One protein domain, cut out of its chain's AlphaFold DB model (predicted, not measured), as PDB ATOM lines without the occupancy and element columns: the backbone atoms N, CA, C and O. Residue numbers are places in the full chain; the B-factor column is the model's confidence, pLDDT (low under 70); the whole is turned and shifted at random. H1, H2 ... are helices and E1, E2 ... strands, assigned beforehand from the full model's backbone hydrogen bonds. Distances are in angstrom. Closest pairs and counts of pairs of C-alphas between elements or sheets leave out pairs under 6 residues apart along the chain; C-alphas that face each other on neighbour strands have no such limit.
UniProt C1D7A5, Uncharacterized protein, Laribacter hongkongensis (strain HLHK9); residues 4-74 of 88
ATOM      1  N   THR A   4     -11.054 -37.547   9.935       91.75
ATOM      2  CA  THR A   4     -11.930 -37.005  10.983       91.75
ATOM      3  C   THR A   4     -11.510 -35.579  11.321       91.75
ATOM      4  O   THR A   4     -10.373 -35.348  11.726       91.75
ATOM      5  N   VAL A   5     -12.425 -34.614  11.176       91.31
ATOM      6  CA  VAL A   5     -12.183 -33.192  11.483       91.31
ATOM      7  C   VAL A   5     -13.302 -32.661  12.368       91.31
ATOM      8  O   VAL A   5     -14.461 -32.622  11.954       91.31
ATOM      9  N   GLY A   6     -12.963 -32.242  13.591       88.62
ATOM     10  CA  GLY A   6     -13.937 -31.695  14.544       88.62
ATOM     11  C   GLY A   6     -15.105 -32.650  14.830       88.62
ATOM     12  O   GLY A   6     -16.250 -32.217  14.851       88.62
ATOM     13  N   GLY A   7     -14.827 -33.954  14.948       89.94
ATOM     14  CA  GLY A   7     -15.837 -34.993  15.205       89.94
ATOM     15  C   GLY A   7     -16.641 -35.453  13.983       89.94
ATOM     16  O   GLY A   7     -17.435 -36.383  14.102       89.94
ATOM     17  N   ARG A   8     -16.432 -34.858  12.801       90.75
ATOM     18  CA  ARG A   8     -17.071 -35.285  11.549       90.75
ATOM     19  C   ARG A   8     -16.136 -36.159  10.726       90.75
ATOM     20  O   ARG A   8     -14.977 -35.800  10.528       90.75
ATOM     21  N   ASN A   9     -16.667 -37.262  10.207       90.94
ATOM     22  CA  ASN A   9     -15.958 -38.143   9.288       90.94
ATOM     23  C   ASN A   9     -16.160 -37.703   7.837       90.94
ATOM     24  O   ASN A   9     -17.267 -37.347   7.433       90.94
ATOM     25  N   TYR A  10     -15.074 -37.767   7.077       88.44
ATOM     26  CA  TYR A  10     -15.019 -37.553   5.643       88.44
ATOM     27  C   TYR A  10     -14.528 -38.841   4.993       88.44
ATOM     28  O   TYR A  10     -13.463 -39.368   5.336       88.44
ATOM     29  N   THR A  11     -15.332 -39.361   4.080       83.94
ATOM     30  CA  THR A  11     -15.073 -40.572   3.299       83.94
ATOM     31  C   THR A  11     -15.476 -40.305   1.853       83.94
ATOM     32  O   THR A  11     -16.114 -39.292   1.567       83.94
ATOM     33  N   ARG A  12     -15.171 -41.241   0.950       78.00
ATOM     34  CA  ARG A  12     -15.600 -41.165  -0.456       78.00
ATOM     35  C   ARG A  12     -17.107 -40.909  -0.607       78.00
ATOM     36  O   ARG A  12     -17.522 -40.185  -1.497       78.00
ATOM     37  N   GLU A  13     -17.920 -41.520   0.251       81.25
ATOM     38  CA  GLU A  13     -19.385 -41.426   0.195       81.25
ATOM     39  C   GLU A  13     -19.933 -40.246   1.009       81.25
ATOM     40  O   GLU A  13     -21.091 -39.865   0.855       81.25
ATOM     41  N   GLN A  14     -19.113 -39.652   1.881       82.38
ATOM     42  CA  GLN A  14     -19.548 -38.627   2.819       82.38
ATOM     43  C   GLN A  14     -18.582 -37.443   2.830       82.38
ATOM     44  O   GLN A  14     -17.581 -37.437   3.544       82.38
ATOM     45  N   GLY A  15     -18.922 -36.403   2.066       82.88
ATOM     46  CA  GLY A  15     -18.246 -35.100   2.070       82.88
ATOM     47  C   GLY A  15     -16.894 -35.046   1.355       82.88
ATOM     48  O   GLY A  15     -16.519 -33.955   0.936       82.88
ATOM     49  N   ASP A  16     -16.226 -36.192   1.201       85.88
ATOM     50  CA  ASP A  16     -14.932 -36.405   0.545       85.88
ATOM     51  C   ASP A  16     -13.799 -35.458   0.994       85.88
ATOM     52  O   ASP A  16     -13.984 -34.467   1.710       85.88
ATOM     53  N   PHE A  17     -12.570 -35.799   0.627       89.25
ATOM     54  CA  PHE A  17     -11.429 -34.914   0.798       89.25
ATOM     55  C   PHE A  17     -10.316 -35.238  -0.195       89.25
ATOM     56  O   PHE A  17     -10.095 -36.380  -0.593       89.25
ATOM     57  N   VAL A  18      -9.550 -34.206  -0.527       89.94
ATOM     58  CA  VAL A  18      -8.359 -34.311  -1.368       89.94
ATOM     59  C   VAL A  18      -7.110 -33.987  -0.566       89.94
ATOM     60  O   VAL A  18      -7.149 -33.244   0.419       89.94
ATOM     61  N   LEU A  19      -5.983 -34.540  -1.000       91.19
ATOM     62  CA  LEU A  19      -4.683 -34.305  -0.393       91.19
ATOM     63  C   LEU A  19      -3.851 -33.349  -1.245       91.19
ATOM     64  O   LEU A  19      -3.839 -33.432  -2.473       91.19
ATOM     65  N   PHE A  20      -3.098 -32.482  -0.577       93.62
ATOM     66  CA  PHE A  20      -2.033 -31.689  -1.175       93.62
ATOM     67  C   PHE A  20      -0.740 -31.935  -0.408       93.62
ATOM     68  O   PHE A  20      -0.721 -31.772   0.806       93.62
ATOM     69  N   ILE A  21       0.345 -32.297  -1.085       94.75
ATOM     70  CA  ILE A  21       1.649 -32.531  -0.451       94.75
ATOM     71  C   ILE A  21       2.584 -31.407  -0.865       94.75
ATOM     72  O   ILE A  21       2.816 -31.203  -2.055       94.75
ATOM     73  N   ASP A  22       3.074 -30.641   0.109       95.31
ATOM     74  CA  ASP A  22       3.862 -29.423  -0.122       95.31
ATOM     75  C   ASP A  22       3.227 -28.481  -1.168       95.31
ATOM     76  O   ASP A  22       3.904 -27.898  -2.015       95.31
ATOM     77  N   GLY A  23       1.895 -28.367  -1.131       93.56
ATOM     78  CA  GLY A  23       1.102 -27.541  -2.048       93.56
ATOM     79  C   GLY A  23       0.797 -28.173  -3.413       93.56
ATOM     80  O   GLY A  23       0.012 -27.604  -4.165       93.56
ATOM     81  N   LYS A  24       1.351 -29.349  -3.736       91.69
ATOM     82  CA  LYS A  24       1.060 -30.086  -4.981       91.69
ATOM     83  C   LYS A  24      -0.176 -30.969  -4.812       91.69
ATOM     84  O   LYS A  24      -0.319 -31.597  -3.770       91.69
ATOM     85  N   GLY A  25      -1.045 -31.029  -5.819       88.38
ATOM     86  CA  GLY A  25      -2.316 -31.763  -5.798       88.38
ATOM     87  C   GLY A  25      -3.332 -31.153  -6.783       88.38
ATOM     88  O   GLY A  25      -2.925 -30.338  -7.614       88.38
ATOM     89  N   PRO A  26      -4.633 -31.491  -6.691       87.75
ATOM     90  CA  PRO A  26      -5.237 -32.385  -5.702       87.75
ATOM     91  C   PRO A  26      -4.932 -33.860  -5.986       87.75
ATOM     92  O   PRO A  26      -5.005 -34.318  -7.122       87.75
ATOM     93  N   TYR A  27      -4.630 -34.610  -4.931       85.38
ATOM     94  CA  TYR A  27      -4.543 -36.065  -4.972       85.38
ATOM     95  C   TYR A  27      -5.785 -36.668  -4.321       85.38
ATOM     96  O   TYR A  27      -6.061 -36.422  -3.144       85.38
ATOM     97  N   TYR A  28      -6.528 -37.465  -5.081       78.81
ATOM     98  CA  TYR A  28      -7.758 -38.092  -4.614       78.81
ATOM     99  C   TYR A  28      -7.430 -39.361  -3.831       78.81
ATOM    100  O   TYR A  28      -6.963 -40.358  -4.383       78.81
ATOM    101  N   ALA A  29      -7.670 -39.326  -2.519       65.81
ATOM    102  CA  ALA A  29      -7.421 -40.461  -1.632       65.81
ATOM    103  C   ALA A  29      -8.324 -41.673  -1.947       65.81
ATOM    104  O   ALA A  29      -7.994 -42.804  -1.583       65.81
ATOM    105  N   SER A  30      -9.458 -41.442  -2.615       62.78
ATOM    106  CA  SER A  30     -10.442 -42.444  -3.036       62.78
ATOM    107  C   SER A  30     -10.033 -43.265  -4.259       62.78
ATOM    108  O   SER A  30     -10.592 -44.340  -4.467       62.78
ATOM    109  N   ASP A  31      -9.085 -42.783  -5.064       63.44
ATOM    110  CA  ASP A  31      -8.915 -43.280  -6.434       63.44
ATOM    111  C   ASP A  31      -7.929 -44.437  -6.560       63.44
ATOM    112  O   ASP A  31      -7.871 -45.058  -7.616       63.44
ATOM    113  N   ALA A  32      -7.222 -44.811  -5.489       55.53
ATOM    114  CA  ALA A  32      -6.191 -45.857  -5.491       55.53
ATOM    115  C   ALA A  32      -6.662 -47.261  -5.955       55.53
ATOM    116  O   ALA A  32      -5.833 -48.150  -6.132       55.53
ATOM    117  N   GLY A  33      -7.972 -47.474  -6.146       50.56
ATOM    118  CA  GLY A  33      -8.569 -48.720  -6.645       50.56
ATOM    119  C   GLY A  33      -8.762 -48.821  -8.170       50.56
ATOM    120  O   GLY A  33      -9.239 -49.853  -8.631       50.56
ATOM    121  N   PHE A  34      -8.421 -47.794  -8.958       52.69
ATOM    122  CA  PHE A  34      -8.503 -47.807 -10.433       52.69
ATOM    123  C   PHE A  34      -7.105 -47.744 -11.074       52.69
ATOM    124  O   PHE A  34      -6.174 -47.273 -10.432       52.69
ATOM    125  N   ARG A  35      -6.939 -48.155 -12.348       55.84
ATOM    126  CA  ARG A  35      -5.615 -48.210 -13.029       55.84
ATOM    127  C   ARG A  35      -4.842 -46.884 -12.979       55.84
ATOM    128  O   ARG A  35      -3.683 -46.835 -12.589       55.84
ATOM    129  N   VAL A  36      -5.518 -45.777 -13.291       58.53
ATOM    130  CA  VAL A  36      -4.952 -44.415 -13.171       58.53
ATOM    131  C   VAL A  36      -4.656 -44.056 -11.704       58.53
ATOM    132  O   VAL A  36      -3.712 -43.337 -11.386       58.53
ATOM    133  N   GLY A  37      -5.440 -44.615 -10.788       60.66
ATOM    134  CA  GLY A  37      -5.256 -44.510  -9.349       60.66
ATOM    135  C   GLY A  37      -4.014 -45.207  -8.807       60.66
ATOM    136  O   GLY A  37      -3.442 -44.724  -7.832       60.66
ATOM    137  N   GLY A  38      -3.562 -46.295  -9.437       66.94
ATOM    138  CA  GLY A  38      -2.334 -46.991  -9.059       66.94
ATOM    139  C   GLY A  38      -1.085 -46.134  -9.277       66.94
ATOM    140  O   GLY A  38      -0.218 -46.054  -8.404       66.94
ATOM    141  N   ASP A  39      -1.017 -45.421 -10.401       73.06
ATOM    142  CA  ASP A  39       0.079 -44.484 -10.677       73.06
ATOM    143  C   ASP A  39       0.023 -43.254  -9.772       73.06
ATOM    144  O   ASP A  39       1.042 -42.862  -9.193       73.06
ATOM    145  N   ASN A  40      -1.174 -42.711  -9.543       75.31
ATOM    146  CA  ASN A  40      -1.369 -41.627  -8.583       75.31
ATOM    147  C   ASN A  40      -0.957 -42.044  -7.165       75.31
ATOM    148  O   ASN A  40      -0.286 -41.277  -6.476       75.31
ATOM    149  N   PHE A  41      -1.275 -43.270  -6.742       82.19
ATOM    150  CA  PHE A  41      -0.836 -43.801  -5.454       82.19
ATOM    151  C   PHE A  41       0.688 -43.824  -5.348       82.19
ATOM    152  O   PHE A  41       1.231 -43.369  -4.345       82.19
ATOM    153  N   ARG A  42       1.397 -44.311  -6.377       84.25
ATOM    154  CA  ARG A  42       2.870 -44.367  -6.374       84.25
ATOM    155  C   ARG A  42       3.488 -42.973  -6.242       84.25
ATOM    156  O   ARG A  42       4.410 -42.798  -5.448       84.25
ATOM    157  N   VAL A  43       2.959 -41.989  -6.972       85.38
ATOM    158  CA  VAL A  43       3.408 -40.587  -6.896       85.38
ATOM    159  C   VAL A  43       3.159 -40.005  -5.505       85.38
ATOM    160  O   VAL A  43       4.066 -39.429  -4.905       85.38
ATOM    161  N   VAL A  44       1.954 -40.188  -4.964       88.19
ATOM    162  CA  VAL A  44       1.586 -39.721  -3.620       88.19
ATOM    163  C   VAL A  44       2.451 -40.387  -2.556       88.19
ATOM    164  O   VAL A  44       2.921 -39.712  -1.648       88.19
ATOM    165  N   TRP A  45       2.711 -41.687  -2.674       91.00
ATOM    166  CA  TRP A  45       3.534 -42.437  -1.732       91.00
ATOM    167  C   TRP A  45       4.963 -41.890  -1.646       91.00
ATOM    168  O   TRP A  45       5.480 -41.645  -0.553       91.00
ATOM    169  N   ASP A  46       5.590 -41.640  -2.795       91.94
ATOM    170  CA  ASP A  46       6.929 -41.052  -2.846       91.94
ATOM    171  C   ASP A  46       6.927 -39.602  -2.330       91.94
ATOM    172  O   ASP A  46       7.845 -39.190  -1.612       91.94
ATOM    173  N   ALA A  47       5.868 -38.842  -2.623       93.00
ATOM    174  CA  ALA A  47       5.696 -37.486  -2.116       93.00
ATOM    175  C   ALA A  47       5.511 -37.460  -0.588       93.00
ATOM    176  O   ALA A  47       6.110 -36.621   0.074       93.00
ATOM    177  N   LEU A  48       4.772 -38.402   0.008       93.88
ATOM    178  CA  LEU A  48       4.634 -38.510   1.468       93.88
ATOM    179  C   LEU A  48       5.967 -38.840   2.149       93.88
ATOM    180  O   LEU A  48       6.232 -38.375   3.255       93.88
ATOM    181  N   ARG A  49       6.818 -39.639   1.497       95.50
ATOM    182  CA  ARG A  49       8.145 -39.991   2.022       95.50
ATOM    183  C   ARG A  49       9.129 -38.822   1.989       95.50
ATOM    184  O   ARG A  49      10.012 -38.766   2.837       95.50
ATOM    185  N   THR A  50       9.028 -37.943   1.000       95.31
ATOM    186  CA  THR A  50      10.034 -36.893   0.743       95.31
ATOM    187  C   THR A  50       9.560 -35.479   1.079       95.31
ATOM    188  O   THR A  50      10.389 -34.584   1.238       95.31
ATOM    189  N   GLY A  51       8.250 -35.276   1.192       94.81
ATOM    190  CA  GLY A  51       7.629 -33.989   1.469       94.81
ATOM    191  C   GLY A  51       7.761 -33.546   2.924       94.81
ATOM    192  O   GLY A  51       8.164 -34.303   3.808       94.81
ATOM    193  N   ARG A  52       7.391 -32.290   3.178       96.75
ATOM    194  CA  ARG A  52       7.438 -31.667   4.511       96.75
ATOM    195  C   ARG A  52       6.079 -31.660   5.198       96.75
ATOM    196  O   ARG A  52       6.004 -31.812   6.417       96.75
ATOM    197  N   SER A  53       5.010 -31.497   4.428       97.25
ATOM    198  CA  SER A  53       3.642 -31.388   4.932       97.25
ATOM    199  C   SER A  53       2.624 -31.981   3.965       97.25
ATOM    200  O   SER A  53       2.808 -31.951   2.747       97.25
ATOM    201  N   VAL A  54       1.517 -32.472   4.514       95.44
ATOM    202  CA  VAL A  54       0.327 -32.843   3.751       95.44
ATOM    203  C   VAL A  54      -0.877 -32.076   4.283       95.44
ATOM    204  O   VAL A  54      -1.097 -31.995   5.489       95.44
ATOM    205  N   GLN A  55      -1.660 -31.497   3.382       95.75
ATOM    206  CA  GLN A  55      -2.929 -30.856   3.680       95.75
ATOM    207  C   GLN A  55      -4.062 -31.745   3.193       95.75
ATOM    208  O   GLN A  55      -4.111 -32.084   2.015       95.75
ATOM    209  N   ALA A  56      -4.994 -32.072   4.079       93.38
ATOM    210  CA  ALA A  56      -6.283 -32.615   3.697       93.38
ATOM    211  C   ALA A  56      -7.286 -31.465   3.575       93.38
ATOM    212  O   ALA A  56      -7.443 -30.683   4.517       93.38
ATOM    213  N   ARG A  57      -7.934 -31.345   2.415       93.31
ATOM    214  CA  ARG A  57      -8.973 -30.345   2.152       93.31
ATOM    215  C   ARG A  57     -10.293 -31.049   1.901       93.31
ATOM    216  O   ARG A  57     -10.384 -31.864   0.986       93.31
ATOM    217  N   THR A  58     -11.285 -30.762   2.728       91.69
ATOM    218  CA  THR A  58     -12.609 -31.381   2.662       91.69
ATOM    219  C   THR A  58     -13.513 -30.650   1.670       91.69
ATOM    220  O   THR A  58     -13.290 -29.472   1.376       91.69
ATOM    221  N   GLY A  59     -14.562 -31.317   1.178       85.75
ATOM    222  CA  GLY A  59     -15.532 -30.696   0.265       85.75
ATOM    223  C   GLY A  59     -16.275 -29.485   0.852       85.75
ATOM    224  O   GLY A  59     -16.723 -28.620   0.107       85.75
ATOM    225  N   ASP A  60     -16.356 -29.377   2.184       90.06
ATOM    226  CA  ASP A  60     -16.919 -28.227   2.911       90.06
ATOM    227  C   ASP A  60     -15.872 -27.150   3.270       90.06
ATOM    228  O   ASP A  60     -16.148 -26.255   4.067       90.06
ATOM    229  N   GLY A  61     -14.669 -27.217   2.688       90.56
ATOM    230  CA  GLY A  61     -13.659 -26.158   2.756       90.56
ATOM    231  C   GLY A  61     -12.757 -26.177   3.992       90.56
ATOM    232  O   GLY A  61     -11.917 -25.286   4.139       90.56
ATOM    233  N   LYS A  62     -12.865 -27.179   4.873       93.81
ATOM    234  CA  LYS A  62     -11.928 -27.319   5.996       93.81
ATOM    235  C   LYS A  62     -10.572 -27.790   5.493       93.81
ATOM    236  O   LYS A  62     -10.471 -28.643   4.613       93.81
ATOM    237  N   VAL A  63      -9.521 -27.257   6.106       94.81
ATOM    238  CA  VAL A  63      -8.136 -27.623   5.808       94.81
ATOM    239  C   VAL A  63      -7.473 -28.117   7.081       94.81
ATOM    240  O   VAL A  63      -7.464 -27.420   8.094       94.81
ATOM    241  N   VAL A  64      -6.892 -29.309   7.018       94.81
ATOM    242  CA  VAL A  64      -6.085 -29.876   8.102       94.81
ATOM    243  C   VAL A  64      -4.689 -30.143   7.574       94.81
ATOM    244  O   VAL A  64      -4.535 -30.802   6.550       94.81
ATOM    245  N   THR A  65      -3.674 -29.621   8.259       96.12
ATOM    246  CA  THR A  65      -2.269 -29.799   7.873       96.12
ATOM    247  C   THR A  65      -1.591 -30.769   8.828       96.12
ATOM    248  O   THR A  65      -1.667 -30.593  10.041       96.12
ATOM    249  N   PHE A  66      -0.891 -31.757   8.276       93.81
ATOM    250  CA  PHE A  66      -0.087 -32.716   9.022       93.81
ATOM    251  C   PHE A  66       1.387 -32.599   8.615       93.81
ATOM    252  O   PHE A  66       1.684 -32.493   7.418       93.81
ATOM    253  N   PRO A  67       2.327 -32.628   9.574       96.44
ATOM    254  CA  PRO A  67       3.746 -32.713   9.258       96.44
ATOM    255  C   PRO A  67       4.091 -34.109   8.724       96.44
ATOM    256  O   PRO A  67       3.550 -35.112   9.185       96.44
ATOM    257  N   LEU A  68       5.037 -34.182   7.787       96.56
ATOM    258  CA  LEU A  68       5.583 -35.445   7.267       96.56
ATOM    259  C   LEU A  68       6.923 -35.825   7.917       96.56
ATOM    260  O   LEU A  68       7.632 -36.721   7.454       96.56
ATOM    261  N   THR A  69       7.286 -35.171   9.023       95.12
ATOM    262  CA  THR A  69       8.510 -35.464   9.772       95.12
ATOM    263  C   THR A  69       8.545 -36.933  10.196       95.12
ATOM    264  O   THR A  69       7.716 -37.397  10.970       95.12
ATOM    265  N   GLY A  70       9.531 -37.675   9.687       94.62
ATOM    266  CA  GLY A  70       9.704 -39.097   9.991       94.62
ATOM    267  C   GLY A  70       8.868 -40.055   9.137       94.62
ATOM    268  O   GLY A  70       9.053 -41.261   9.277       94.62
ATOM    269  N   ALA A  71       8.037 -39.569   8.207       94.44
ATOM    270  CA  ALA A  71       7.214 -40.421   7.344       94.44
ATOM    271  C   ALA A  71       8.050 -41.468   6.582       94.44
ATOM    272  O   ALA A  71       7.690 -42.642   6.544       94.44
ATOM    273  N   ALA A  72       9.229 -41.088   6.072       94.25
ATOM    274  CA  ALA A  72      10.148 -41.997   5.379       94.25
ATOM    275  C   ALA A  72      10.675 -43.172   6.224       94.25
ATOM    276  O   ALA A  72      11.155 -44.148   5.646       94.25
ATOM    277  N   LYS A  73      10.630 -43.069   7.562       93.44
ATOM    278  CA  LYS A  73      11.055 -44.138   8.481       93.44
ATOM    279  C   LYS A  73       9.990 -45.224   8.631       93.44
ATOM    280  O   LYS A  73      10.331 -46.352   8.957       93.44
ATOM    281  N   VAL A  74       8.722 -44.871   8.415       93.12
ATOM    282  CA  VAL A  74       7.570 -45.764   8.613       93.12
ATOM    283  C   VAL A  74       7.040 -46.282   7.280       93.12
ATOM    284  O   VAL A  74       6.742 -47.463   7.146       93.12
TER     285      VAL A  74
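AT A GLANCE: This is residues 4 to 74 of the 88 residues of an uncharacterized protein of Laribacter hongkongensis (strain HLHK9) (UniProt C1D7A5). A twisted antiparallel sheet of four strands, E3, E2, E4 and E5, has one long helix, H1, packed slantwise over one face, while the other face is bare. At one end of the strands, near where E2 begins and E4 ends, sits the small strand E1, and at the opposite end the short helix H2 packs on the last turn of H1. The printed part has 71 residues with five named strands and two named helices, in the order E1, E2, E3, H1, E4, E5, H2; the class is mixed, helices and strands. The whole is compact, with a radius of gyration of the C-alphas of 12.3 A and spans of 29 by 29 by 21 A.

IN THESE COORDINATES: In the sheet, E3 is residues 24 to 28, 11.9 A from first to last C-alpha; E2 is residues 17 to 21, 13.4 A; E4 is residues 53 to 58, 16.4 A; and E5 is residues 63 to 67, 13.4 A. H1, residues 35 to 50, is 23.7 A long and runs from C-alpha 35 at (-5.615, -48.210, -13.029) to C-alpha 50 at (10.034, -36.893, 0.743). E1, residues 8 to 10, begins with C-alpha 8 at (-17.071, -35.285, 11.549) and is 6.7 A long. H2, residues 71 to 74, is 5.5 A long and ends with C-alpha 74 at (7.570, -45.764, 8.613).

HOW THE PARTS SIT: The sheet runs E3, E2, E4, E5, with E3 and E5 as edge strands; it is strongly twisted, but only just, its C-alphas lying up to 4.0 A off the best plane. E2 and E4 are antiparallel at 160 degrees, with N 20 and O 55 at 2.8 A. E2 and E3 form a hairpin, with N 27 and O 19 at 2.8 A. E4 and E5 form another, with N 56 and O 64 at 2.8 A. H1 is on the sheet at a height of 9.7 A, over E3 and E2 and only just over E4, where 3 of its C-alphas fall; on the local plane it stands at 45 degrees to E3, slantwise to the strands. This gives two layers, a helix on one face of a sheet. E3, H1 and E4 form a split strand-helix-strand unit, two strands running the same way with E2 between them and a helix linking them, and its crossover is right-handed. H1 touches H2 with residues 48 to 50 alone, the closest C-alphas being those of Arg 49 and Ala 72, 4.4 A apart. H2 is not on the sheet. E1 pairs with no named strand, but its residues 8 to 9 pair antiparallel with residues 4 to 5; the closest C-alphas of E1 and E2 are those of Tyr 10 and Phe 17, 6.6 A apart. In H1, 11 of 12 O i to N i+4 pairs are within hydrogen-bond range, and H2 is too short for such a pair.

THE WHOLE: The two C-alphas farthest apart, those of Gly 6 and Arg 35, are 33.2 A apart. The printed part has no cut, and no link is long. Mean pLDDT of the printed part is 86.0, with residues 29 to 38 under 70.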